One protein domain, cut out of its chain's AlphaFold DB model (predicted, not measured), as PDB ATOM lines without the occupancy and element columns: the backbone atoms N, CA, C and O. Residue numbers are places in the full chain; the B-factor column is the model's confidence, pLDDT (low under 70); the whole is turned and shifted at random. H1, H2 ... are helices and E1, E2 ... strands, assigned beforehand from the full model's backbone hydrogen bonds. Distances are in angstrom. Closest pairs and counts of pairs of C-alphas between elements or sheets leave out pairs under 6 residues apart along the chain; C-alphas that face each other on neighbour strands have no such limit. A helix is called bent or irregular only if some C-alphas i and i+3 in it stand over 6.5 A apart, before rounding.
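What this domain is: This is residues 201 to 363 of the 963 residues of an uncharacterized protein of Vibrio pectenicida (UniProt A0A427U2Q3). Three long helices run lengthwise beside one another, with H6 in the middle, H3 along one side of it and H7 along another, each running opposite to H6. At one end of this elongated slab the short H1 bridges H3 and H7, and H2 packs on H1 and on the first turn of H7; a small hairpin of two strands, E1 and E2, packs loosely beside H3, and the short H4 and H5 form a corner at the other end, near the beginning of H6. The printed part has 163 residues with seven named helices and two named strands, in the order H1 E1 E2 H2 H3 H4 H5 H6 H7, and the class is mostly helix. The two-strand sheet, E1 - E2, is antiparallel. The whole is compact by its radius of gyration of the C-alphas, 17.6 A, with an elongated outline of 55 by 33 by 26 A.

How they stand to each other: H1, residues 201 to 209, touches H3, residues 249 to 267, at a steep tilt of 37 degrees, only just past shallow, opposite ways; the closest C-alphas are those of Thr 209 and Gln 252, 4.9 A, and H3 touches H1 with residues 251 to 259 alone. H1 also touches H2, residues 236 to 244, at a shallow tilt of 10 degrees, the same way, with the C-alphas of Ala 207 and Leu 242 closest at 7.1 A. H7, residues 336 to 363, touches H1 with residues 338 to 345 alone, at a steep tilt of 61 degrees; the closest C-alphas are those of Phe 201 and Gln 341, 6.9 A. E1, residues 212 to 215, and E2, residues 221 to 224, form a hairpin, with N 214 and O 222 at 2.9 A and N 224 and O 212 at 2.7 A, within hydrogen-bond range. The closest C-alphas of E2 and H3 are those of Leu 221 and Gln 260, 6.3 A. H2 touches H7, which meets it with residues 336 to 338 alone; the C-alphas of Val 238 and Glu 337 are closest at 6.0 A. H3 touches H6, residues 303 to 333, at a shallow tilt of 22 degrees, opposite ways, with the C-alphas of Ala 261 and Tyr 320 closest at 4.8 A. H3 and H7 are apart. H4, residues 286 to 291, and H5, residues 295 to 301, only just touch, only at the corner by their link, with 3 pairs of C-alphas within 8 A; those of Asp 289 and Leu 295 are closest at 4.7 A. H5 is close to H6 but not clearly touching, with the C-alphas of Ile 299 and Tyr 306 closest at 5.8 A. H6 and H7 form a helical hairpin at a shallow tilt of 21 degrees; their closest C-alphas are those of Leu 317 and Leu 353, 5.8 A. Every O i to N i+4 pair is within hydrogen-bond range in H1, H2, H3, H4, H5 and H7; in H6 it is 24 of 27.

Where its parts are: H1 begins at C-alpha 201, (-32.813, 37.119, 12.183). H3 measures 26.8 A from first to last C-alpha. H6 measures 45.7 A from C-alpha 303, (-30.151, 21.043, -17.934); it has a kink of 31 degrees near residue 327 and is irregular, with C-alphas 329 and 332 at 7.2 A. H7 measures 40.8 A and ends at C-alpha 363, (-35.748, 18.846, -14.671).

The domain as a whole: The two C-alphas farthest apart are those of Glu 244 and Gln 301, 54.5 A. The printed part has no cut. The links E2 to H2, of 11 residues, and H3 to H4, of 18 residues, are long. The mean pLDDT of the printed part is 84.3; residues 215 to 220, 225 to 233, 247 and 274 are under 70.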
ATOM      1  N   PHE A 201     -32.801  38.512  11.746       85.94
ATOM      2  CA  PHE A 201     -32.813  37.119  12.183       85.94
ATOM      3  C   PHE A 201     -31.393  36.624  12.460       85.94
ATOM      4  O   PHE A 201     -31.156  36.028  13.507       85.94
ATOM      5  N   GLU A 202     -30.437  36.937  11.587       83.44
ATOM      6  CA  GLU A 202     -29.022  36.629  11.792       83.44
ATOM      7  C   GLU A 202     -28.496  37.267  13.087       83.44
ATOM      8  O   GLU A 202     -27.935  36.567  13.932       83.44
ATOM      9  N   ALA A 203     -28.809  38.547  13.324       82.44
ATOM     10  CA  ALA A 203     -28.501  39.233  14.580       82.44
ATOM     11  C   ALA A 203     -29.111  38.532  15.811       82.44
ATOM     12  O   ALA A 203     -28.465  38.417  16.854       82.44
ATOM     13  N   THR A 204     -30.343  38.026  15.692       85.88
ATOM     14  CA  THR A 204     -31.043  37.298  16.767       85.88
ATOM     15  C   THR A 204     -30.371  35.964  17.074       85.88
ATOM     16  O   THR A 204     -30.180  35.616  18.239       85.88
ATOM     17  N   ILE A 205     -29.942  35.231  16.049       86.12
ATOM     18  CA  ILE A 205     -29.227  33.970  16.237       86.12
ATOM     19  C   ILE A 205     -27.810  34.207  16.798       86.12
ATOM     20  O   ILE A 205     -27.359  33.458  17.668       86.12
ATOM     21  N   TRP A 206     -27.119  35.275  16.391       83.25
ATOM     22  CA  TRP A 206     -25.832  35.670  16.982       83.25
ATOM     23  C   TRP A 206     -25.962  36.018  18.469       83.25
ATOM     24  O   TRP A 206     -25.159  35.554  19.277       83.25
ATOM     25  N   ALA A 207     -27.018  36.739  18.855       81.12
ATOM     26  CA  ALA A 207     -27.332  37.017  20.257       81.12
ATOM     27  C   ALA A 207     -27.583  35.743  21.079       81.12
ATOM     28  O   ALA A 207     -27.030  35.597  22.170       81.12
ATOM     29  N   ILE A 208     -28.353  34.789  20.542       83.88
ATOM     30  CA  ILE A 208     -28.625  33.505  21.210       83.88
ATOM     31  C   ILE A 208     -27.336  32.690  21.380       83.88
ATOM     32  O   ILE A 208     -27.113  32.104  22.438       83.88
ATOM     33  N   THR A 209     -26.469  32.658  20.363       81.69
ATOM     34  CA  THR A 209     -25.190  31.926  20.425       81.69
ATOM     35  C   THR A 209     -24.113  32.643  21.245       81.69
ATOM     36  O   THR A 209     -23.155  32.000  21.671       81.69
ATOM     37  N   GLY A 210     -24.264  33.949  21.487       74.94
ATOM     38  CA  GLY A 210     -23.280  34.786  22.178       74.94
ATOM     39  C   GLY A 210     -21.977  34.973  21.395       74.94
ATOM     40  O   GLY A 210     -20.949  35.286  21.991       74.94
ATOM     41  N   GLN A 211     -21.989  34.720  20.084       77.75
ATOM     42  CA  GLN A 211     -20.811  34.728  19.216       77.75
ATOM     43  C   GLN A 211     -21.171  35.356  17.867       77.75
ATOM     44  O   GLN A 211     -22.232  35.079  17.309       77.75
ATOM     45  N   GLU A 212     -20.273  36.177  17.319       75.00
ATOM     46  CA  GLU A 212     -20.331  36.543  15.900       75.00
ATOM     47  C   GLU A 212     -19.773  35.373  15.082       75.00
ATOM     48  O   GLU A 212     -18.813  34.728  15.500       75.00
ATOM     49  N   TRP A 213     -20.332  35.084  13.910       73.62
ATOM     50  CA  TRP A 213     -19.865  33.980  13.073       73.62
ATOM     51  C   TRP A 213     -19.180  34.527  11.827       73.62
ATOM     52  O   TRP A 213     -19.791  35.230  11.030       73.62
ATOM     53  N   LYS A 214     -17.891  34.214  11.655       71.50
ATOM     54  CA  LYS A 214     -17.097  34.664  10.505       71.50
ATOM     55  C   LYS A 214     -16.786  33.510   9.566       71.50
ATOM     56  O   LYS A 214     -16.512  32.390   9.995       71.50
ATOM     57  N   VAL A 215     -16.784  33.807   8.270       68.25
ATOM     58  CA  VAL A 215     -16.425  32.852   7.217       68.25
ATOM     59  C   VAL A 215     -14.943  32.499   7.334       68.25
ATOM     60  O   VAL A 215     -14.075  33.358   7.166       68.25
ATOM     61  N   SER A 216     -14.637  31.234   7.625       64.38
ATOM     62  CA  SER A 216     -13.274  30.703   7.532       64.38
ATOM     63  C   SER A 216     -12.988  30.194   6.115       64.38
ATOM     64  O   SER A 216     -13.899  29.983   5.314       64.38
ATOM     65  N   LYS A 217     -11.709  29.997   5.771       57.62
ATOM     66  CA  LYS A 217     -11.347  29.379   4.485       57.62
ATOM     67  C   LYS A 217     -11.963  27.973   4.416       57.62
ATOM     68  O   LYS A 217     -11.618  27.138   5.248       57.62
ATOM     69  N   ASN A 218     -12.791  27.719   3.394       55.59
ATOM     70  CA  ASN A 218     -13.445  26.440   3.056       55.59
ATOM     71  C   ASN A 218     -14.814  26.174   3.727       55.59
ATOM     72  O   ASN A 218     -14.974  25.142   4.374       55.59
ATOM     73  N   ASP A 219     -15.805  27.058   3.530       65.00
ATOM     74  CA  ASP A 219     -17.249  26.797   3.783       65.00
ATOM     75  C   ASP A 219     -17.677  26.677   5.264       65.00
ATOM     76  O   ASP A 219     -18.855  26.545   5.585       65.00
ATOM     77  N   LYS A 220     -16.742  26.758   6.217       65.81
ATOM     78  CA  LYS A 220     -17.069  26.679   7.649       65.81
ATOM     79  C   LYS A 220     -17.131  28.053   8.291       65.81
ATOM     80  O   LYS A 220     -16.177  28.828   8.204       65.81
ATOM     81  N   LEU A 221     -18.210  28.317   9.018       75.25
ATOM     82  CA  LEU A 221     -18.257  29.442   9.940       75.25
ATOM     83  C   LEU A 221     -17.492  29.106  11.224       75.25
ATOM     84  O   LEU A 221     -17.668  28.032  11.801       75.25
ATOM     85  N   VAL A 222     -16.640  30.032  11.658       77.38
ATOM     86  CA  VAL A 222     -15.889  29.956  12.916       77.38
ATOM     87  C   VAL A 222     -16.370  31.085  13.828       77.38
ATOM     88  O   VAL A 222     -16.555  32.210  13.348       77.38
ATOM     89  N   PRO A 223     -16.579  30.812  15.126       75.69
ATOM     90  CA  PRO A 223     -16.975  31.849  16.062       75.69
ATOM     91  C   PRO A 223     -15.864  32.894  16.243       75.69
ATOM     92  O   PRO A 223     -14.678  32.577  16.313       75.69
ATOM     93  N   SER A 224     -16.282  34.149  16.295       71.19
ATOM     94  CA  SER A 224     -15.503  35.372  16.479       71.19
ATOM     95  C   SER A 224     -15.780  35.959  17.865       71.19
ATOM     96  O   SER A 224     -16.789  35.632  18.492       71.19
ATOM     97  N   ASP A 225     -14.896  36.848  18.323       63.50
ATOM     98  CA  ASP A 225     -15.038  37.544  19.602       63.50
ATOM     99  C   ASP A 225     -16.371  38.306  19.713       63.50
ATOM    100  O   ASP A 225     -16.942  38.765  18.718       63.50
ATOM    101  N   TYR A 226     -16.846  38.409  20.956       55.94
ATOM    102  CA  TYR A 226     -18.141  38.951  21.369       55.94
ATOM    103  C   TYR A 226     -18.354  40.391  20.873       55.94
ATOM    104  O   TYR A 226     -17.577  41.285  21.210       55.94
ATOM    105  N   LYS A 227     -19.425  40.624  20.103       55.78
ATOM    106  CA  LYS A 227     -19.924  41.975  19.804       55.78
ATOM    107  C   LYS A 227     -20.843  42.454  20.920       55.78
ATOM    108  O   LYS A 227     -21.602  41.665  21.480       55.78
ATOM    109  N   ASP A 228     -20.784  43.749  21.212       59.38
ATOM    110  CA  ASP A 228     -21.717  44.375  22.140       59.38
ATOM    111  C   ASP A 228     -23.148  44.284  21.577       59.38
ATOM    112  O   ASP A 228     -23.375  44.475  20.380       59.38
ATOM    113  N   TYR A 229     -24.122  43.976  22.435       60.12
ATOM    114  CA  TYR A 229     -25.531  43.783  22.051       60.12
ATOM    115  C   TYR A 229     -26.154  45.049  21.433       60.12
ATOM    116  O   TYR A 229     -27.212  44.989  20.803       60.12
ATOM    117  N   ASP A 230     -25.514  46.200  21.638       63.22
ATOM    118  CA  ASP A 230     -25.943  47.504  21.144       63.22
ATOM    119  C   ASP A 230     -25.572  47.770  19.672       63.22
ATOM    120  O   ASP A 230     -26.202  48.628  19.056       63.22
ATOM    121  N   ASP A 231     -24.649  46.994  19.089       65.94
ATOM    122  CA  ASP A 231     -24.204  47.130  17.689       65.94
ATOM    123  C   ASP A 231     -25.016  46.274  16.695       65.94
ATOM    124  O   ASP A 231     -24.803  46.330  15.480       65.94
ATOM    125  N   LEU A 232     -25.937  45.449  17.198       68.94
ATOM    126  CA  LEU A 232     -26.751  44.531  16.404       68.94
ATOM    127  C   LEU A 232     -28.111  45.155  16.049       68.94
ATOM    128  O   LEU A 232     -28.783  45.772  16.878       68.94
ATOM    129  N   ASN A 233     -28.532  44.974  14.795       69.94
ATOM    130  CA  ASN A 233     -29.796  45.503  14.284       69.94
ATOM    131  C   ASN A 233     -30.979  44.668  14.811       69.94
ATOM    132  O   ASN A 233     -31.339  43.650  14.222       69.94
ATOM    133  N   PHE A 234     -31.578  45.092  15.928       72.44
ATOM    134  CA  PHE A 234     -32.740  44.441  16.538       72.44
ATOM    135  C   PHE A 234     -34.013  45.278  16.440       72.44
ATOM    136  O   PHE A 234     -34.005  46.498  16.606       72.44
ATOM    137  N   ASN A 235     -35.151  44.590  16.352       76.38
ATOM    138  CA  ASN A 235     -36.420  45.161  16.786       76.38
ATOM    139  C   ASN A 235     -36.370  45.424  18.308       76.38
ATOM    140  O   ASN A 235     -35.889  44.590  19.075       76.38
ATOM    141  N   THR A 236     -36.886  46.568  18.766       76.00
ATOM    142  CA  THR A 236     -36.894  46.981  20.181       76.00
ATOM    143  C   THR A 236     -37.505  45.928  21.117       76.00
ATOM    144  O   THR A 236     -37.047  45.785  22.249       76.00
ATOM    145  N   ILE A 237     -38.504  45.167  20.654       79.94
ATOM    146  CA  ILE A 237     -39.142  44.090  21.434       79.94
ATOM    147  C   ILE A 237     -38.223  42.862  21.525       79.94
ATOM    148  O   ILE A 237     -38.002  42.347  22.618       79.94
ATOM    149  N   VAL A 238     -37.618  42.458  20.405       81.19
ATOM    150  CA  VAL A 238     -36.659  41.338  20.333       81.19
ATOM    151  C   VAL A 238     -35.432  41.606  21.205       81.19
ATOM    152  O   VAL A 238     -35.003  40.732  21.954       81.19
ATOM    153  N   LYS A 239     -34.912  42.840  21.187       81.38
ATOM    154  CA  LYS A 239     -33.781  43.252  22.031       81.38
ATOM    155  C   LYS A 239     -34.071  43.050  23.521       81.38
ATOM    156  O   LYS A 239     -33.206  42.585  24.254       81.38
ATOM    157  N   LYS A 240     -35.290  43.378  23.959       79.94
ATOM    158  CA  LYS A 240     -35.712  43.219  25.353       79.94
ATOM    159  C   LYS A 240     -35.845  41.743  25.746       79.94
ATOM    160  O   LYS A 240     -35.342  41.362  26.795       79.94
ATOM    161  N   GLU A 241     -36.465  40.920  24.898       83.69
ATOM    162  CA  GLU A 241     -36.594  39.472  25.142       83.69
ATOM    163  C   GLU A 241     -35.220  38.785  25.240       83.69
ATOM    164  O   GLU A 241     -34.991  37.980  26.139       83.69
ATOM    165  N   LEU A 242     -34.266  39.162  24.382       81.25
ATOM    166  CA  LEU A 242     -32.908  38.610  24.407       81.25
ATOM    167  C   LEU A 242     -32.081  39.072  25.621       81.25
ATOM    168  O   LEU A 242     -31.267  38.300  26.118       81.25
ATOM    169  N   GLN A 243     -32.295  40.293  26.131       79.44
ATOM    170  CA  GLN A 243     -31.643  40.788  27.358       79.44
ATOM    171  C   GLN A 243     -32.158  40.094  28.632       79.44
ATOM    172  O   GLN A 243     -31.429  40.001  29.620       79.44
ATOM    173  N   GLU A 244     -33.408  39.625  28.620       79.00
ATOM    174  CA  GLU A 244     -34.041  38.908  29.734       79.00
ATOM    175  C   GLU A 244     -33.763  37.388  29.698       79.00
ATOM    176  O   GLU A 244     -33.978  36.690  30.693       79.00
ATOM    177  N   TYR A 245     -33.249  36.870  28.579       78.75
ATOM    178  CA  TYR A 245     -32.950  35.455  28.373       78.75
ATOM    179  C   TYR A 245     -31.627  35.019  29.031       78.75
ATOM    180  O   TYR A 245     -30.585  35.652  28.866       78.75
ATOM    181  N   GLN A 246     -31.643  33.882  29.739       75.00
ATOM    182  CA  GLN A 246     -30.422  33.224  30.216       75.00
ATOM    183  C   GLN A 246     -29.985  32.122  29.241       75.00
ATOM    184  O   GLN A 246     -30.786  31.227  28.963       75.00
ATOM    185  N   PRO A 247     -28.730  32.130  28.753       69.69
ATOM    186  CA  PRO A 247     -28.291  31.170  27.750       69.69
ATOM    187  C   PRO A 247     -28.330  29.723  28.256       69.69
ATOM    188  O   PRO A 247     -27.736  29.394  29.283       69.69
ATOM    189  N   ILE A 248     -29.005  28.849  27.506       77.31
ATOM    190  CA  ILE A 248     -29.058  27.401  27.750       77.31
ATOM    191  C   ILE A 248     -28.183  26.711  26.700       77.31
ATOM    192  O   ILE A 248     -28.429  26.882  25.505       77.31
ATOM    193  N   ASN A 249     -27.210  25.898  27.133       76.81
ATOM    194  CA  ASN A 249     -26.238  25.229  26.249       76.81
ATOM    195  C   ASN A 249     -26.894  24.482  25.067       76.81
ATOM    196  O   ASN A 249     -26.386  24.536  23.949       76.81
ATOM    197  N   ASP A 250     -28.043  23.836  25.286       81.56
ATOM    198  CA  ASP A 250     -28.760  23.090  24.240       81.56
ATOM    199  C   ASP A 250     -29.341  24.012  23.149       81.56
ATOM    200  O   ASP A 250     -29.195  23.735  21.958       81.56
ATOM    201  N   ILE A 251     -29.938  25.150  23.531       83.50
ATOM    202  CA  ILE A 251     -30.494  26.138  22.587       83.50
ATOM    203  C   ILE A 251     -29.365  26.832  21.823       83.50
ATOM    204  O   ILE A 251     -29.490  27.058  20.619       83.50
ATOM    205  N   GLN A 252     -28.242  27.110  22.492       83.31
ATOM    206  CA  GLN A 252     -27.045  27.645  21.847       83.31
ATOM    207  C   GLN A 252     -26.540  26.696  20.762       83.31
ATOM    208  O   GLN A 252     -26.376  27.120  19.623       83.31
ATOM    209  N   GLN A 253     -26.366  25.407  21.066       85.62
ATOM    210  CA  GLN A 253     -25.893  24.422  20.091       85.62
ATOM    211  C   GLN A 253     -26.840  24.284  18.887       85.62
ATOM    212  O   GLN A 253     -26.389  24.158  17.748       85.62
ATOM    213  N   ILE A 254     -28.155  24.330  19.111       88.38
ATOM    214  CA  ILE A 254     -29.147  24.280  18.027       88.38
ATOM    215  C   ILE A 254     -29.083  25.551  17.171       88.38
ATOM    216  O   ILE A 254     -29.096  25.461  15.944       88.38
ATOM    217  N   ALA A 255     -28.960  26.723  17.793       87.62
ATOM    218  CA  ALA A 255     -28.790  27.995  17.100       87.62
ATOM    219  C   ALA A 255     -27.504  28.020  16.249       87.62
ATOM    220  O   ALA A 255     -27.538  28.470  15.107       87.62
ATOM    221  N   GLN A 256     -26.400  27.439  16.736       87.12
ATOM    222  CA  GLN A 256     -25.170  27.263  15.950       87.12
ATOM    223  C   GLN A 256     -25.401  26.422  14.688       87.12
ATOM    224  O   GLN A 256     -24.941  26.785  13.604       87.12
ATOM    225  N   ASN A 257     -26.149  25.322  14.807       88.94
ATOM    226  CA  ASN A 257     -26.481  24.472  13.662       88.94
ATOM    227  C   ASN A 257     -27.331  25.228  12.626       88.94
ATOM    228  O   ASN A 257     -27.132  25.046  11.425       88.94
ATOM    229  N   VAL A 258     -28.241  26.102  13.075       90.81
ATOM    230  CA  VAL A 258     -29.037  26.974  12.195       90.81
ATOM    231  C   VAL A 258     -28.141  27.937  11.417       90.81
ATOM    232  O   VAL A 258     -28.287  28.019  10.201       90.81
ATOM    233  N   VAL A 259     -27.181  28.597  12.075       88.06
ATOM    234  CA  VAL A 259     -26.224  29.510  11.415       88.06
ATOM    235  C   VAL A 259     -25.378  28.785  10.370       88.06
ATOM    236  O   VAL A 259     -25.228  29.265   9.248       88.06
ATOM    237  N   GLN A 260     -24.842  27.608  10.704       87.25
ATOM    238  CA  GLN A 260     -24.033  26.831   9.761       87.25
ATOM    239  C   GLN A 260     -24.848  26.373   8.546       87.25
ATOM    240  O   GLN A 260     -24.376  26.482   7.413       87.25
ATOM    241  N   ALA A 261     -26.077  25.897   8.764       90.19
ATOM    242  CA  ALA A 261     -26.950  25.469   7.677       90.19
ATOM    243  C   ALA A 261     -27.401  26.649   6.796       90.19
ATOM    244  O   ALA A 261     -27.400  26.526   5.571       90.19
ATOM    245  N   GLN A 262     -27.716  27.802   7.396       89.62
ATOM    246  CA  GLN A 262     -28.044  29.039   6.681       89.62
ATOM    247  C   GLN A 262     -26.877  29.496   5.800       89.62
ATOM    248  O   GLN A 262     -27.056  29.766   4.614       89.62
ATOM    249  N   HIS A 263     -25.664  29.526   6.360       87.50
ATOM    250  CA  HIS A 263     -24.468  29.913   5.623       87.50
ATOM    251  C   HIS A 263     -24.227  29.024   4.414       87.50
ATOM    252  O   HIS A 263     -24.018  29.546   3.325       87.50
ATOM    253  N   ARG A 264     -24.324  27.700   4.579       88.50
ATOM    254  CA  ARG A 264     -24.149  26.750   3.476       88.50
ATOM    255  C   ARG A 264     -25.119  27.029   2.327       88.50
ATOM    256  O   ARG A 264     -24.728  26.925   1.168       88.50
ATOM    257  N   VAL A 265     -26.367  27.404   2.626       89.50
ATOM    258  CA  VAL A 265     -27.343  27.794   1.597       89.50
ATOM    259  C   VAL A 265     -26.837  29.012   0.827       89.50
ATOM    260  O   VAL A 265     -26.737  28.931  -0.392       89.50
ATOM    261  N   PHE A 266     -26.491  30.118   1.486       87.38
ATOM    262  CA  PHE A 266     -26.052  31.339   0.793       87.38
ATOM    263  C   PHE A 266     -24.694  31.194   0.100       87.38
ATOM    264  O   PHE A 266     -24.500  31.708  -0.999       87.38
ATOM    265  N   TRP A 267     -23.773  30.453   0.713       86.69
ATOM    266  CA  TRP A 267     -22.420  30.230   0.215       86.69
ATOM    267  C   TRP A 267     -22.416  29.634  -1.194       86.69
ATOM    268  O   TRP A 267     -21.619  30.071  -2.020       86.69
ATOM    269  N   LEU A 268     -23.344  28.716  -1.499       88.94
ATOM    270  CA  LEU A 268     -23.478  28.068  -2.812       88.94
ATOM    271  C   LEU A 268     -23.755  29.027  -3.979       88.94
ATOM    272  O   LEU A 268     -23.415  28.703  -5.119       88.94
ATOM    273  N   ASP A 269     -24.353  30.189  -3.711       87.75
ATOM    274  CA  ASP A 269     -24.635  31.191  -4.748       87.75
ATOM    275  C   ASP A 269     -23.531  32.250  -4.858       87.75
ATOM    276  O   ASP A 269     -23.554  33.091  -5.753       87.75
ATOM    277  N   GLN A 270     -22.568  32.238  -3.936       85.50
ATOM    278  CA  GLN A 270     -21.484  33.208  -3.900       85.50
ATOM    279  C   GLN A 270     -20.268  32.716  -4.685       85.50
ATOM    280  O   GLN A 270     -20.085  31.526  -4.962       85.50
ATOM    281  N   ARG A 271     -19.391  33.664  -5.018       83.88
ATOM    282  CA  ARG A 271     -18.062  33.360  -5.546       83.88
ATOM    283  C   ARG A 271     -17.080  33.165  -4.407       83.88
ATOM    284  O   ARG A 271     -17.096  33.890  -3.411       83.88
ATOM    285  N   ASN A 272     -16.190  32.205  -4.582       78.31
ATOM    286  CA  ASN A 272     -15.083  31.978  -3.683       78.31
ATOM    287  C   ASN A 272     -14.200  33.230  -3.631       78.31
ATOM    288  O   ASN A 272     -13.736  33.724  -4.657       78.31
ATOM    289  N   THR A 273     -13.917  33.726  -2.431       70.00
ATOM    290  CA  THR A 273     -13.126  34.951  -2.241       70.00
ATOM    291  C   THR A 273     -11.648  34.795  -2.616       70.00
ATOM    292  O   THR A 273     -10.937  35.793  -2.712       70.00
ATOM    293  N   VAL A 274     -11.175  33.560  -2.828       69.69
ATOM    294  CA  VAL A 274      -9.789  33.238  -3.200       69.69
ATOM    295  C   VAL A 274      -9.683  32.789  -4.657       69.69
ATOM    296  O   VAL A 274      -8.824  33.302  -5.371       69.69
ATOM    297  N   SER A 275     -10.519  31.844  -5.106       77.50
ATOM    298  CA  SER A 275     -10.465  31.342  -6.492       77.50
ATOM    299  C   SER A 275     -11.288  32.166  -7.484       77.50
ATOM    300  O   SER A 275     -11.080  32.023  -8.683       77.50
ATOM    301  N   TYR A 276     -12.192  33.034  -7.016       78.50
ATOM    302  CA  TYR A 276     -13.179  33.770  -7.826       78.50
ATOM    303  C   TYR A 276     -14.156  32.887  -8.624       78.50
ATOM    304  O   TYR A 276     -15.000  33.414  -9.353       78.50
ATOM    305  N   GLU A 277     -14.075  31.565  -8.473       83.75
ATOM    306  CA  GLU A 277     -15.008  30.594  -9.040       83.75
ATOM    307  C   GLU A 277     -16.293  30.534  -8.208       83.75
ATOM    308  O   GLU A 277     -16.320  30.948  -7.048       83.75
ATOM    309  N   LEU A 278     -17.371  30.026  -8.799       87.38
ATOM    310  CA  LEU A 278     -18.614  29.781  -8.072       87.38
ATOM    311  C   LEU A 278     -18.411  28.654  -7.061       87.38
ATOM    312  O   LEU A 278     -17.722  27.675  -7.333       87.38
ATOM    313  N   ASN A 279     -19.017  28.806  -5.890       86.94
ATOM    314  CA  ASN A 279     -18.887  27.838  -4.806       86.94
ATOM    315  C   ASN A 279     -19.718  26.558  -5.022       86.94
ATOM    316  O   ASN A 279     -19.493  25.567  -4.331       86.94
ATOM    317  N   ASN A 280     -20.672  26.561  -5.959       89.00
ATOM    318  CA  ASN A 280     -21.403  25.358  -6.356       89.00
ATOM    319  C   ASN A 280     -20.615  24.523  -7.373       89.00
ATOM    320  O   ASN A 280     -19.918  25.057  -8.237       89.00
ATOM    321  N   ASN A 281     -20.778  23.199  -7.312       85.81
ATOM    322  CA  ASN A 281     -20.004  22.276  -8.152       85.81
ATOM    323  C   ASN A 281     -20.355  22.367  -9.646       85.81
ATOM    324  O   ASN A 281     -19.580  21.934 -10.496       85.81
ATOM    325  N   ALA A 282     -21.526  22.918  -9.963       86.00
ATOM    326  CA  ALA A 282     -22.056  22.986 -11.316       86.00
ATOM    327  C   ALA A 282     -21.642  24.245 -12.098       86.00
ATOM    328  O   ALA A 282     -21.913  24.327 -13.297       86.00
ATOM    329  N   GLY A 283     -21.015  25.230 -11.444       87.19
ATOM    330  CA  GLY A 283     -20.631  26.499 -12.067       87.19
ATOM    331  C   GLY A 283     -21.816  27.368 -12.508       87.19
ATOM    332  O   GLY A 283     -21.696  28.109 -13.481       87.19
ATOM    333  N   VAL A 284     -22.957  27.274 -11.821       91.00
ATOM    334  CA  VAL A 284     -24.189  28.024 -12.127       91.00
ATOM    335  C   VAL A 284     -24.227  29.345 -11.352       91.00
ATOM    336  O   VAL A 284     -24.088  29.350 -10.129       91.00
ATOM    337  N   ASP A 285     -24.431  30.464 -12.054       89.88
ATOM    338  CA  ASP A 285     -24.595  31.806 -11.472       89.88
ATOM    339  C   ASP A 285     -26.062  32.241 -11.605       89.88
ATOM    340  O   ASP A 285     -26.454  32.931 -12.549       89.88
ATOM    341  N   ILE A 286     -26.897  31.782 -10.665       88.12
ATOM    342  CA  ILE A 286     -28.349  31.994 -10.718       88.12
ATOM    343  C   ILE A 286     -28.726  33.482 -10.706       88.12
ATOM    344  O   ILE A 286     -29.658  33.875 -11.403       88.12
ATOM    345  N   TYR A 287     -27.984  34.315  -9.970       87.62
ATOM    346  CA  TYR A 287     -28.227  35.756  -9.883       87.62
ATOM    347  C   TYR A 287     -27.958  36.427 -11.229       87.62
ATOM    348  O   TYR A 287     -28.828  37.118 -11.759       87.62
ATOM    349  N   SER A 288     -26.806  36.137 -11.840       88.31
ATOM    350  CA  SER A 288     -26.469  36.628 -13.179       88.31
ATOM    351  C   SER A 288     -27.502  36.199 -14.229       88.31
ATOM    352  O   SER A 288     -27.885  36.993 -15.095       88.31
ATOM    353  N   ASP A 289     -27.970  34.949 -14.169       89.56
ATOM    354  CA  ASP A 289     -28.952  34.406 -15.110       89.56
ATOM    355  C   ASP A 289     -30.362  35.009 -14.931       89.56
ATOM    356  O   ASP A 289     -31.086  35.196 -15.920       89.56
ATOM    357  N   VAL A 290     -30.748  35.367 -13.701       88.31
ATOM    358  CA  VAL A 290     -31.995  36.089 -13.393       88.31
ATOM    359  C   VAL A 290     -31.916  37.544 -13.858       88.31
ATOM    360  O   VAL A 290     -32.763  37.961 -14.650       88.31
ATOM    361  N   GLU A 291     -30.869  38.279 -13.469       87.00
ATOM    362  CA  GLU A 291     -30.650  39.686 -13.847       87.00
ATOM    363  C   GLU A 291     -30.548  39.871 -15.366       87.00
ATOM    364  O   GLU A 291     -31.076  40.827 -15.937       87.00
ATOM    365  N   SER A 292     -29.915  38.914 -16.048       87.12
ATOM    366  CA  SER A 292     -29.791  38.910 -17.509       87.12
ATOM    367  C   SER A 292     -31.060  38.441 -18.228       87.12
ATOM    368  O   SER A 292     -31.073  38.399 -19.461       87.12
ATOM    369  N   ASN A 293     -32.118  38.083 -17.492       85.06
ATOM    370  CA  ASN A 293     -33.391  37.587 -18.012       85.06
ATOM    371  C   ASN A 293     -33.263  36.287 -18.837       85.06
ATOM    372  O   ASN A 293     -34.073  36.046 -19.732       85.06
ATOM    373  N   ARG A 294     -32.251  35.454 -18.548       90.44
ATOM    374  CA  ARG A 294     -31.886  34.246 -19.317       90.44
ATOM    375  C   ARG A 294     -32.108  32.932 -18.577       90.44
ATOM    376  O   ARG A 294     -32.040  31.893 -19.215       90.44
ATOM    377  N   LEU A 295     -32.440  32.963 -17.284       88.88
ATOM    378  CA  LEU A 295     -32.563  31.769 -16.438       88.88
ATOM    379  C   LEU A 295     -33.362  30.616 -17.071       88.88
ATOM    380  O   LEU A 295     -32.912  29.475 -17.048       88.88
ATOM    381  N   VAL A 296     -34.525  30.900 -17.668       90.00
ATOM    382  CA  VAL A 296     -35.362  29.866 -18.309       90.00
ATOM    383  C   VAL A 296     -34.626  29.196 -19.471       90.00
ATOM    384  O   VAL A 296     -34.597  27.970 -19.554       90.00
ATOM    385  N   ASP A 297     -33.994  29.986 -20.337       88.56
ATOM    386  CA  ASP A 297     -33.236  29.470 -21.477       88.56
ATOM    387  C   ASP A 297     -31.966  28.740 -21.013       88.56
ATOM    388  O   ASP A 297     -31.651  27.674 -21.539       88.56
ATOM    389  N   SER A 298     -31.276  29.264 -19.993       89.50
ATOM    390  CA  SER A 298     -30.078  28.663 -19.393       89.50
ATOM    391  C   SER A 298     -30.375  27.290 -18.771       89.50
ATOM    392  O   SER A 298     -29.631  26.341 -19.023       89.50
ATOM    393  N   ILE A 299     -31.492  27.143 -18.042       90.44
ATOM    394  CA  ILE A 299     -31.946  25.855 -17.480       90.44
ATOM    395  C   ILE A 299     -32.199  24.831 -18.591       90.44
ATOM    396  O   ILE A 299     -31.869  23.657 -18.447       90.44
ATOM    397  N   ILE A 300     -32.788  25.256 -19.706       88.25
ATOM    398  CA  ILE A 300     -33.180  24.344 -20.787       88.25
ATOM    399  C   ILE A 300     -31.977  23.938 -21.633       88.25
ATOM    400  O   ILE A 300     -31.845  22.770 -21.998       88.25
ATOM    401  N   GLN A 301     -31.092  24.886 -21.939       88.50
ATOM    402  CA  GLN A 301     -29.894  24.632 -22.735       88.50
ATOM    403  C   GLN A 301     -28.829  23.863 -21.951       88.50
ATOM    404  O   GLN A 301     -28.096  23.078 -22.551       88.50
ATOM    405  N   ASN A 302     -28.752  24.061 -20.632       89.94
ATOM    406  CA  ASN A 302     -27.766  23.418 -19.769       89.94
ATOM    407  C   ASN A 302     -28.410  22.677 -18.585       89.94
ATOM    408  O   ASN A 302     -28.042  22.857 -17.421       89.94
ATOM    409  N   LEU A 303     -29.381  21.818 -18.907       89.88
ATOM    410  CA  LEU A 303     -30.151  21.043 -17.934       89.88
ATOM    411  C   LEU A 303     -29.299  20.232 -16.937       89.88
ATOM    412  O   LEU A 303     -29.662  20.234 -15.758       89.88
ATOM    413  N   PRO A 304     -28.187  19.569 -17.330       88.69
ATOM    414  CA  PRO A 304     -27.373  18.798 -16.390       88.69
ATOM    415  C   PRO A 304     -26.749  19.669 -15.292       88.69
ATOM    416  O   PRO A 304     -26.982  19.406 -14.116       88.69
ATOM    417  N   SER A 305     -26.058  20.759 -15.652       89.50
ATOM    418  CA  SER A 305     -25.449  21.667 -14.666       89.50
ATOM    419  C   SER A 305     -26.496  22.279 -13.732       89.50
ATOM    420  O   SER A 305     -26.299  22.357 -12.523       89.50
ATOM    421  N   TYR A 306     -27.651  22.675 -14.269       91.81
ATOM    422  CA  TYR A 306     -28.727  23.210 -13.439       91.81
ATOM    423  C   TYR A 306     -29.356  22.161 -12.520       91.81
ATOM    424  O   TYR A 306     -29.711  22.489 -11.392       91.81
ATOM    425  N   SER A 307     -29.467  20.906 -12.962       90.38
ATOM    426  CA  SER A 307     -29.964  19.810 -12.124       90.38
ATOM    427  C   SER A 307     -29.029  19.540 -10.944       90.38
ATOM    428  O   SER A 307     -29.512  19.439  -9.816       90.38
ATOM    429  N   ASP A 308     -27.714  19.527 -11.183       91.12
ATOM    430  CA  ASP A 308     -26.692  19.351 -10.143       91.12
ATOM    431  C   ASP A 308     -26.725  20.501  -9.120       91.12
ATOM    432  O   ASP A 308     -26.752  20.268  -7.909       91.12
ATOM    433  N   TYR A 309     -26.806  21.753  -9.593       93.88
ATOM    434  CA  TYR A 309     -26.951  22.927  -8.723       93.88
ATOM    435  C   TYR A 309     -28.231  22.866  -7.876       93.88
ATOM    436  O   TYR A 309     -28.187  23.086  -6.665       93.88
ATOM    437  N   ILE A 310     -29.376  22.550  -8.491       93.44
ATOM    438  CA  ILE A 310     -30.670  22.447  -7.800       93.44
ATOM    439  C   ILE A 310     -30.620  21.361  -6.721       93.44
ATOM    440  O   ILE A 310     -31.150  21.567  -5.629       93.44
ATOM    441  N   GLU A 311     -29.987  20.221  -6.997       93.38
ATOM    442  CA  GLU A 311     -29.848  19.119  -6.043       93.38
ATOM    443  C   GLU A 311     -28.958  19.494  -4.848       93.38
ATOM    444  O   GLU A 311     -29.338  19.267  -3.690       93.38
ATOM    445  N   GLU A 312     -27.823  20.145  -5.109       93.56
ATOM    446  CA  GLU A 312     -26.922  20.660  -4.073       93.56
ATOM    447  C   GLU A 312     -27.624  21.720  -3.202       93.56
ATOM    448  O   GLU A 312     -27.611  21.641  -1.967       93.56
ATOM    449  N   LYS A 313     -28.324  22.669  -3.835       93.12
ATOM    450  CA  LYS A 313     -29.052  23.750  -3.162       93.12
ATOM    451  C   LYS A 313     -30.235  23.244  -2.341       93.12
ATOM    452  O   LYS A 313     -30.421  23.666  -1.200       93.12
ATOM    453  N   LYS A 314     -31.014  22.303  -2.881       94.56
ATOM    454  CA  LYS A 314     -32.128  21.649  -2.177       94.56
ATOM    455  C   LYS A 314     -31.641  20.911  -0.932       94.56
ATOM    456  O   LYS A 314     -32.282  21.001   0.112       94.56
ATOM    457  N   SER A 315     -30.514  20.206  -1.027       94.88
ATOM    458  CA  SER A 315     -29.930  19.481   0.107       94.88
ATOM    459  C   SER A 315     -29.523  20.434   1.236       94.88
ATOM    460  O   SER A 315     -29.829  20.175   2.403       94.88
ATOM    461  N   ALA A 316     -28.916  21.576   0.896       93.88
ATOM    462  CA  ALA A 316     -28.598  22.627   1.863       93.88
ATOM    463  C   ALA A 316     -29.863  23.250   2.488       93.88
ATOM    464  O   ALA A 316     -29.938  23.411   3.707       93.88
ATOM    465  N   LEU A 317     -30.890  23.538   1.678       94.56
ATOM    466  CA  LEU A 317     -32.169  24.084   2.152       94.56
ATOM    467  C   LEU A 317     -32.908  23.119   3.085       94.56
ATOM    468  O   LEU A 317     -33.471  23.550   4.087       94.56
ATOM    469  N   LEU A 318     -32.878  21.815   2.802       96.06
ATOM    470  CA  LEU A 318     -33.470  20.799   3.670       96.06
ATOM    471  C   LEU A 318     -32.783  20.766   5.042       96.06
ATOM    472  O   LEU A 318     -33.465  20.723   6.068       96.06
ATOM    473  N   ALA A 319     -31.448  20.826   5.069       94.31
ATOM    474  CA  ALA A 319     -30.686  20.904   6.314       94.31
ATOM    475  C   ALA A 319     -31.039  22.172   7.109       94.31
ATOM    476  O   ALA A 319     -31.242  22.101   8.322       94.31
ATOM    477  N   TYR A 320     -31.192  23.308   6.425       95.12
ATOM    478  CA  TYR A 320     -31.581  24.570   7.050       95.12
ATOM    479  C   TYR A 320     -33.002  24.537   7.624       95.12
ATOM    480  O   TYR A 320     -33.198  24.868   8.793       95.12
ATOM    481  N   VAL A 321     -33.987  24.058   6.857       95.44
ATOM    482  CA  VAL A 321     -35.370  23.885   7.334       95.44
ATOM    483  C   VAL A 321     -35.415  22.951   8.545       95.44
ATOM    484  O   VAL A 321     -36.061  23.283   9.537       95.44
ATOM    485  N   THR A 322     -34.682  21.837   8.507       95.00
ATOM    486  CA  THR A 322     -34.606  20.885   9.628       95.00
ATOM    487  C   THR A 322     -34.019  21.548  10.875       95.00
ATOM    488  O   THR A 322     -34.570  21.414  11.966       95.00
ATOM    489  N   ALA A 323     -32.932  22.312  10.731       93.44
ATOM    490  CA  ALA A 323     -32.323  23.035  11.845       93.44
ATOM    491  C   ALA A 323     -33.285  24.081  12.446       93.44
ATOM    492  O   ALA A 323     -33.401  24.180  13.668       93.44
ATOM    493  N   LEU A 324     -34.023  24.815  11.604       93.75
ATOM    494  CA  LEU A 324     -35.033  25.781  12.044       93.75
ATOM    495  C   LEU A 324     -36.198  25.116  12.785       93.75
ATOM    496  O   LEU A 324     -36.674  25.657  13.777       93.75
ATOM    497  N   GLU A 325     -36.660  23.947  12.341       93.38
ATOM    498  CA  GLU A 325     -37.715  23.192  13.028       93.38
ATOM    499  C   GLU A 325     -37.269  22.694  14.406       93.38
ATOM    500  O   GLU A 325     -38.030  22.777  15.374       93.38
ATOM    501  N   VAL A 326     -36.020  22.235  14.523       92.62
ATOM    502  CA  VAL A 326     -35.429  21.860  15.814       92.62
ATOM    503  C   VAL A 326     -35.338  23.079  16.737       92.62
ATOM    504  O   VAL A 326     -35.711  22.975  17.908       92.62
ATOM    505  N   LEU A 327     -34.930  24.243  16.215       91.25
ATOM    506  CA  LEU A 327     -34.896  25.495  16.977       91.25
ATOM    507  C   LEU A 327     -36.295  25.909  17.445       91.25
ATOM    508  O   LEU A 327     -36.484  26.191  18.626       91.25
ATOM    509  N   LEU A 328     -37.297  25.874  16.563       90.12
ATOM    510  CA  LEU A 328     -38.686  26.237  16.872       90.12
ATOM    511  C   LEU A 328     -39.278  25.463  18.058       90.12
ATOM    512  O   LEU A 328     -40.081  26.011  18.815       90.12
ATOM    513  N   ASN A 329     -38.872  24.206  18.246       86.50
ATOM    514  CA  ASN A 329     -39.350  23.377  19.352       86.50
ATOM    515  C   ASN A 329     -38.838  23.842  20.724       86.50
ATOM    516  O   ASN A 329     -39.499  23.582  21.729       86.50
ATOM    517  N   GLN A 330     -37.702  24.544  20.773       84.50
ATOM    518  CA  GLN A 330     -37.054  24.976  22.017       84.50
ATOM    519  C   GLN A 330     -37.044  26.502  22.211       84.50
ATOM    520  O   GLN A 330     -36.953  26.981  23.339       84.50
ATOM    521  N   ILE A 331     -37.216  27.280  21.135       85.94
ATOM    522  CA  ILE A 331     -37.073  28.745  21.136       85.94
ATOM    523  C   ILE A 331     -38.147  29.484  21.948       85.94
ATOM    524  O   ILE A 331     -37.949  30.632  22.334       85.94
ATOM    525  N   LYS A 332     -39.256  28.816  22.297       83.25
ATOM    526  CA  LYS A 332     -40.314  29.385  23.154       83.25
ATOM    527  C   LYS A 332     -39.798  29.854  24.520       83.25
ATOM    528  O   LYS A 332     -40.435  30.699  25.137       83.25
ATOM    529  N   ALA A 333     -38.673  29.304  24.982       79.94
ATOM    530  CA  ALA A 333     -38.010  29.713  26.219       79.94
ATOM    531  C   ALA A 333     -37.280  31.069  26.121       79.94
ATOM    532  O   ALA A 333     -36.919  31.620  27.156       79.94
ATOM    533  N   VAL A 334     -37.057  31.596  24.909       81.69
ATOM    534  CA  VAL A 334     -36.341  32.861  24.666       81.69
ATOM    535  C   VAL A 334     -37.292  34.060  24.658       81.69
ATOM    536  O   VAL A 334     -36.987  35.087  25.248       81.69
ATOM    537  N   GLY A 335     -38.454  33.940  24.010       85.19
ATOM    538  CA  GLY A 335     -39.395  35.053  23.875       85.19
ATOM    539  C   GLY A 335     -40.473  34.810  22.821       85.19
ATOM    540  O   GLY A 335     -40.335  33.936  21.956       85.19
ATOM    541  N   HIS A 336     -41.577  35.554  22.900       86.31
ATOM    542  CA  HIS A 336     -42.692  35.407  21.965       86.31
ATOM    543  C   HIS A 336     -42.341  35.982  20.592       86.31
ATOM    544  O   HIS A 336     -42.598  35.336  19.574       86.31
ATOM    545  N   GLU A 337     -41.715  37.156  20.558       86.81
ATOM    546  CA  GLU A 337     -41.368  37.829  19.310       86.81
ATOM    547  C   GLU A 337     -40.203  37.135  18.596       86.81
ATOM    548  O   GLU A 337     -40.265  36.921  17.384       86.81
ATOM    549  N   VAL A 338     -39.206  36.650  19.345       86.38
ATOM    550  CA  VAL A 338     -38.151  35.771  18.802       86.38
ATOM    551  C   VAL A 338     -38.759  34.515  18.166       86.38
ATOM    552  O   VAL A 338     -38.399  34.136  17.050       86.38
ATOM    553  N   THR A 339     -39.741  33.889  18.825       88.75
ATOM    554  CA  THR A 339     -40.453  32.726  18.265       88.75
ATOM    555  C   THR A 339     -41.180  33.087  16.963       88.75
ATOM    556  O   THR A 339     -41.077  32.345  15.984       88.75
ATOM    557  N   ASN A 340     -41.880  34.225  16.912       87.50
ATOM    558  CA  ASN A 340     -42.582  34.693  15.709       87.50
ATOM    559  C   ASN A 340     -41.621  34.940  14.536       87.50
ATOM    560  O   ASN A 340     -41.932  34.589  13.392       87.50
ATOM    561  N   GLN A 341     -40.433  35.480  14.817       87.88
ATOM    562  CA  GLN A 341     -39.391  35.697  13.818       87.88
ATOM    563  C   GLN A 341     -38.889  34.369  13.229       87.88
ATOM    564  O   GLN A 341     -38.874  34.217  12.005       87.88
ATOM    565  N   VAL A 342     -38.576  33.371  14.069       89.19
ATOM    566  CA  VAL A 342     -38.144  32.036  13.604       89.19
ATOM    567  C   VAL A 342     -39.254  31.348  12.798       89.19
ATOM    568  O   VAL A 342     -38.977  30.728  11.771       89.19
ATOM    569  N   VAL A 343     -40.526  31.495  13.198       90.75
ATOM    570  CA  VAL A 343     -41.677  30.965  12.440       90.75
ATOM    571  C   VAL A 343     -41.749  31.596  11.049       90.75
ATOM    572  O   VAL A 343     -42.004  30.898  10.065       90.75
ATOM    573  N   SER A 344     -41.520  32.907  10.945       89.25
ATOM    574  CA  SER A 344     -41.529  33.606   9.661       89.25
ATOM    575  C   SER A 344     -40.393  33.154   8.742       89.25
ATOM    576  O   SER A 344     -40.639  32.904   7.561       89.25
ATOM    577  N   ILE A 345     -39.171  33.013   9.265       90.44
ATOM    578  CA  ILE A 345     -38.008  32.562   8.486       90.44
ATOM    579  C   ILE A 345     -38.146  31.093   8.081       90.44
ATOM    580  O   ILE A 345     -37.933  30.753   6.921       90.44
ATOM    581  N   SER A 346     -38.620  30.231   8.985       91.06
ATOM    582  CA  SER A 346     -38.929  28.832   8.667       91.06
ATOM    583  C   SER A 346     -39.954  28.718   7.539       91.06
ATOM    584  O   SER A 346     -39.788  27.894   6.641       91.06
ATOM    585  N   ARG A 347     -40.978  29.583   7.518       90.56
ATOM    586  CA  ARG A 347     -41.951  29.628   6.417       90.56
ATOM    587  C   ARG A 347     -41.295  30.000   5.083       90.56
ATOM    588  O   ARG A 347     -41.558  29.317   4.098       90.56
ATOM    589  N   LYS A 348     -40.435  31.024   5.051       89.19
ATOM    590  CA  LYS A 348     -39.702  31.434   3.836       89.19
ATOM    591  C   LYS A 348     -38.762  30.330   3.336       89.19
ATOM    592  O   LYS A 348     -38.809  29.971   2.164       89.19
ATOM    593  N   ALA A 349     -37.979  29.726   4.230       90.69
ATOM    594  CA  ALA A 349     -37.066  28.633   3.891       90.69
ATOM    595  C   ALA A 349     -37.811  27.400   3.341       90.69
ATOM    596  O   ALA A 349     -37.359  26.777   2.382       90.69
ATOM    597  N   LYS A 350     -38.988  27.076   3.900       93.50
ATOM    598  CA  LYS A 350     -39.867  26.018   3.378       93.50
ATOM    599  C   LYS A 350     -40.398  26.338   1.985       93.50
ATOM    600  O   LYS A 350     -40.330  25.478   1.116       93.50
ATOM    601  N   GLN A 351     -40.855  27.567   1.749       91.31
ATOM    602  CA  GLN A 351     -41.304  28.008   0.423       91.31
ATOM    603  C   GLN A 351     -40.179  27.925  -0.617       91.31
ATOM    604  O   GLN A 351     -40.399  27.441  -1.727       91.31
ATOM    605  N   GLN A 352     -38.956  28.316  -0.247       91.19
ATOM    606  CA  GLN A 352     -37.789  28.176  -1.115       91.19
ATOM    607  C   GLN A 352     -37.502  26.701  -1.424       91.19
ATOM    608  O   GLN A 352     -37.346  26.333  -2.586       91.19
ATOM    609  N   LEU A 353     -37.490  25.836  -0.406       94.12
ATOM    610  CA  LEU A 353     -37.300  24.395  -0.578       94.12
ATOM    611  C   LEU A 353     -38.369  23.771  -1.493       94.12
ATOM    612  O   LEU A 353     -38.035  22.944  -2.346       94.12
ATOM    613  N   GLU A 354     -39.633  24.165  -1.345       93.69
ATOM    614  CA  GLU A 354     -40.742  23.727  -2.201       93.69
ATOM    615  C   GLU A 354     -40.522  24.146  -3.660       93.69
ATOM    616  O   GLU A 354     -40.627  23.301  -4.550       93.69
ATOM    617  N   CYS A 355     -40.121  25.396  -3.914       91.94
ATOM    618  CA  CYS A 355     -39.842  25.895  -5.265       91.94
ATOM    619  C   CYS A 355     -38.697  25.129  -5.948       91.94
ATOM    620  O   CYS A 355     -38.833  24.703  -7.097       91.94
ATOM    621  N   PHE A 356     -37.588  24.890  -5.239       93.75
ATOM    622  CA  PHE A 356     -36.481  24.075  -5.758       93.75
ATOM    623  C   PHE A 356     -36.904  22.617  -5.989       93.75
ATOM    624  O   PHE A 356     -36.498  22.003  -6.975       93.75
ATOM    625  N   THR A 357     -37.754  22.061  -5.122       93.75
ATOM    626  CA  THR A 357     -38.272  20.690  -5.263       93.75
ATOM    627  C   THR A 357     -39.194  20.545  -6.478       93.75
ATOM    628  O   THR A 357     -39.134  19.534  -7.181       93.75
ATOM    629  N   GLU A 358     -40.035  21.546  -6.742       92.75
ATOM    630  CA  GLU A 358     -40.913  21.598  -7.916       92.75
ATOM    631  C   GLU A 358     -40.096  21.651  -9.212       92.75
ATOM    632  O   GLU A 358     -40.283  20.813 -10.099       92.75
ATOM    633  N   LEU A 359     -39.129  22.573  -9.292       93.50
ATOM    634  CA  LEU A 359     -38.266  22.711 -10.464       93.50
ATOM    635  C   LEU A 359     -37.453  21.435 -10.720       93.50
ATOM    636  O   LEU A 359     -37.422  20.948 -11.851       93.50
ATOM    637  N   GLN A 360     -36.877  20.833  -9.672       93.94
ATOM    638  CA  GLN A 360     -36.128  19.577  -9.775       93.94
ATOM    639  C   GLN A 360     -36.966  18.457 -10.402       93.94
ATOM    640  O   GLN A 360     -36.474  17.698 -11.236       93.94
ATOM    641  N   ARG A 361     -38.250  18.359 -10.037       93.12
ATOM    642  CA  ARG A 361     -39.154  17.346 -10.595       93.12
ATOM    643  C   ARG A 361     -39.313  17.507 -12.103       93.12
ATOM    644  O   ARG A 361     -39.314  16.509 -12.825       93.12
ATOM    645  N   HIS A 362     -39.445  18.743 -12.578       93.06
ATOM    646  CA  HIS A 362     -39.530  19.027 -14.008       93.06
ATOM    647  C   HIS A 362     -38.207  18.753 -14.725       93.06
ATOM    648  O   HIS A 362     -38.223  18.124 -15.786       93.06
ATOM    649  N   CYS A 363     -37.074  19.134 -14.126       91.62
ATOM    650  CA  CYS A 363     -35.748  18.846 -14.671       91.62
ATOM    651  C   CYS A 363     -35.520  17.336 -14.825       91.62
ATOM    652  O   CYS A 363     -35.208  16.868 -15.919       91.62
TER     653      CYS A 363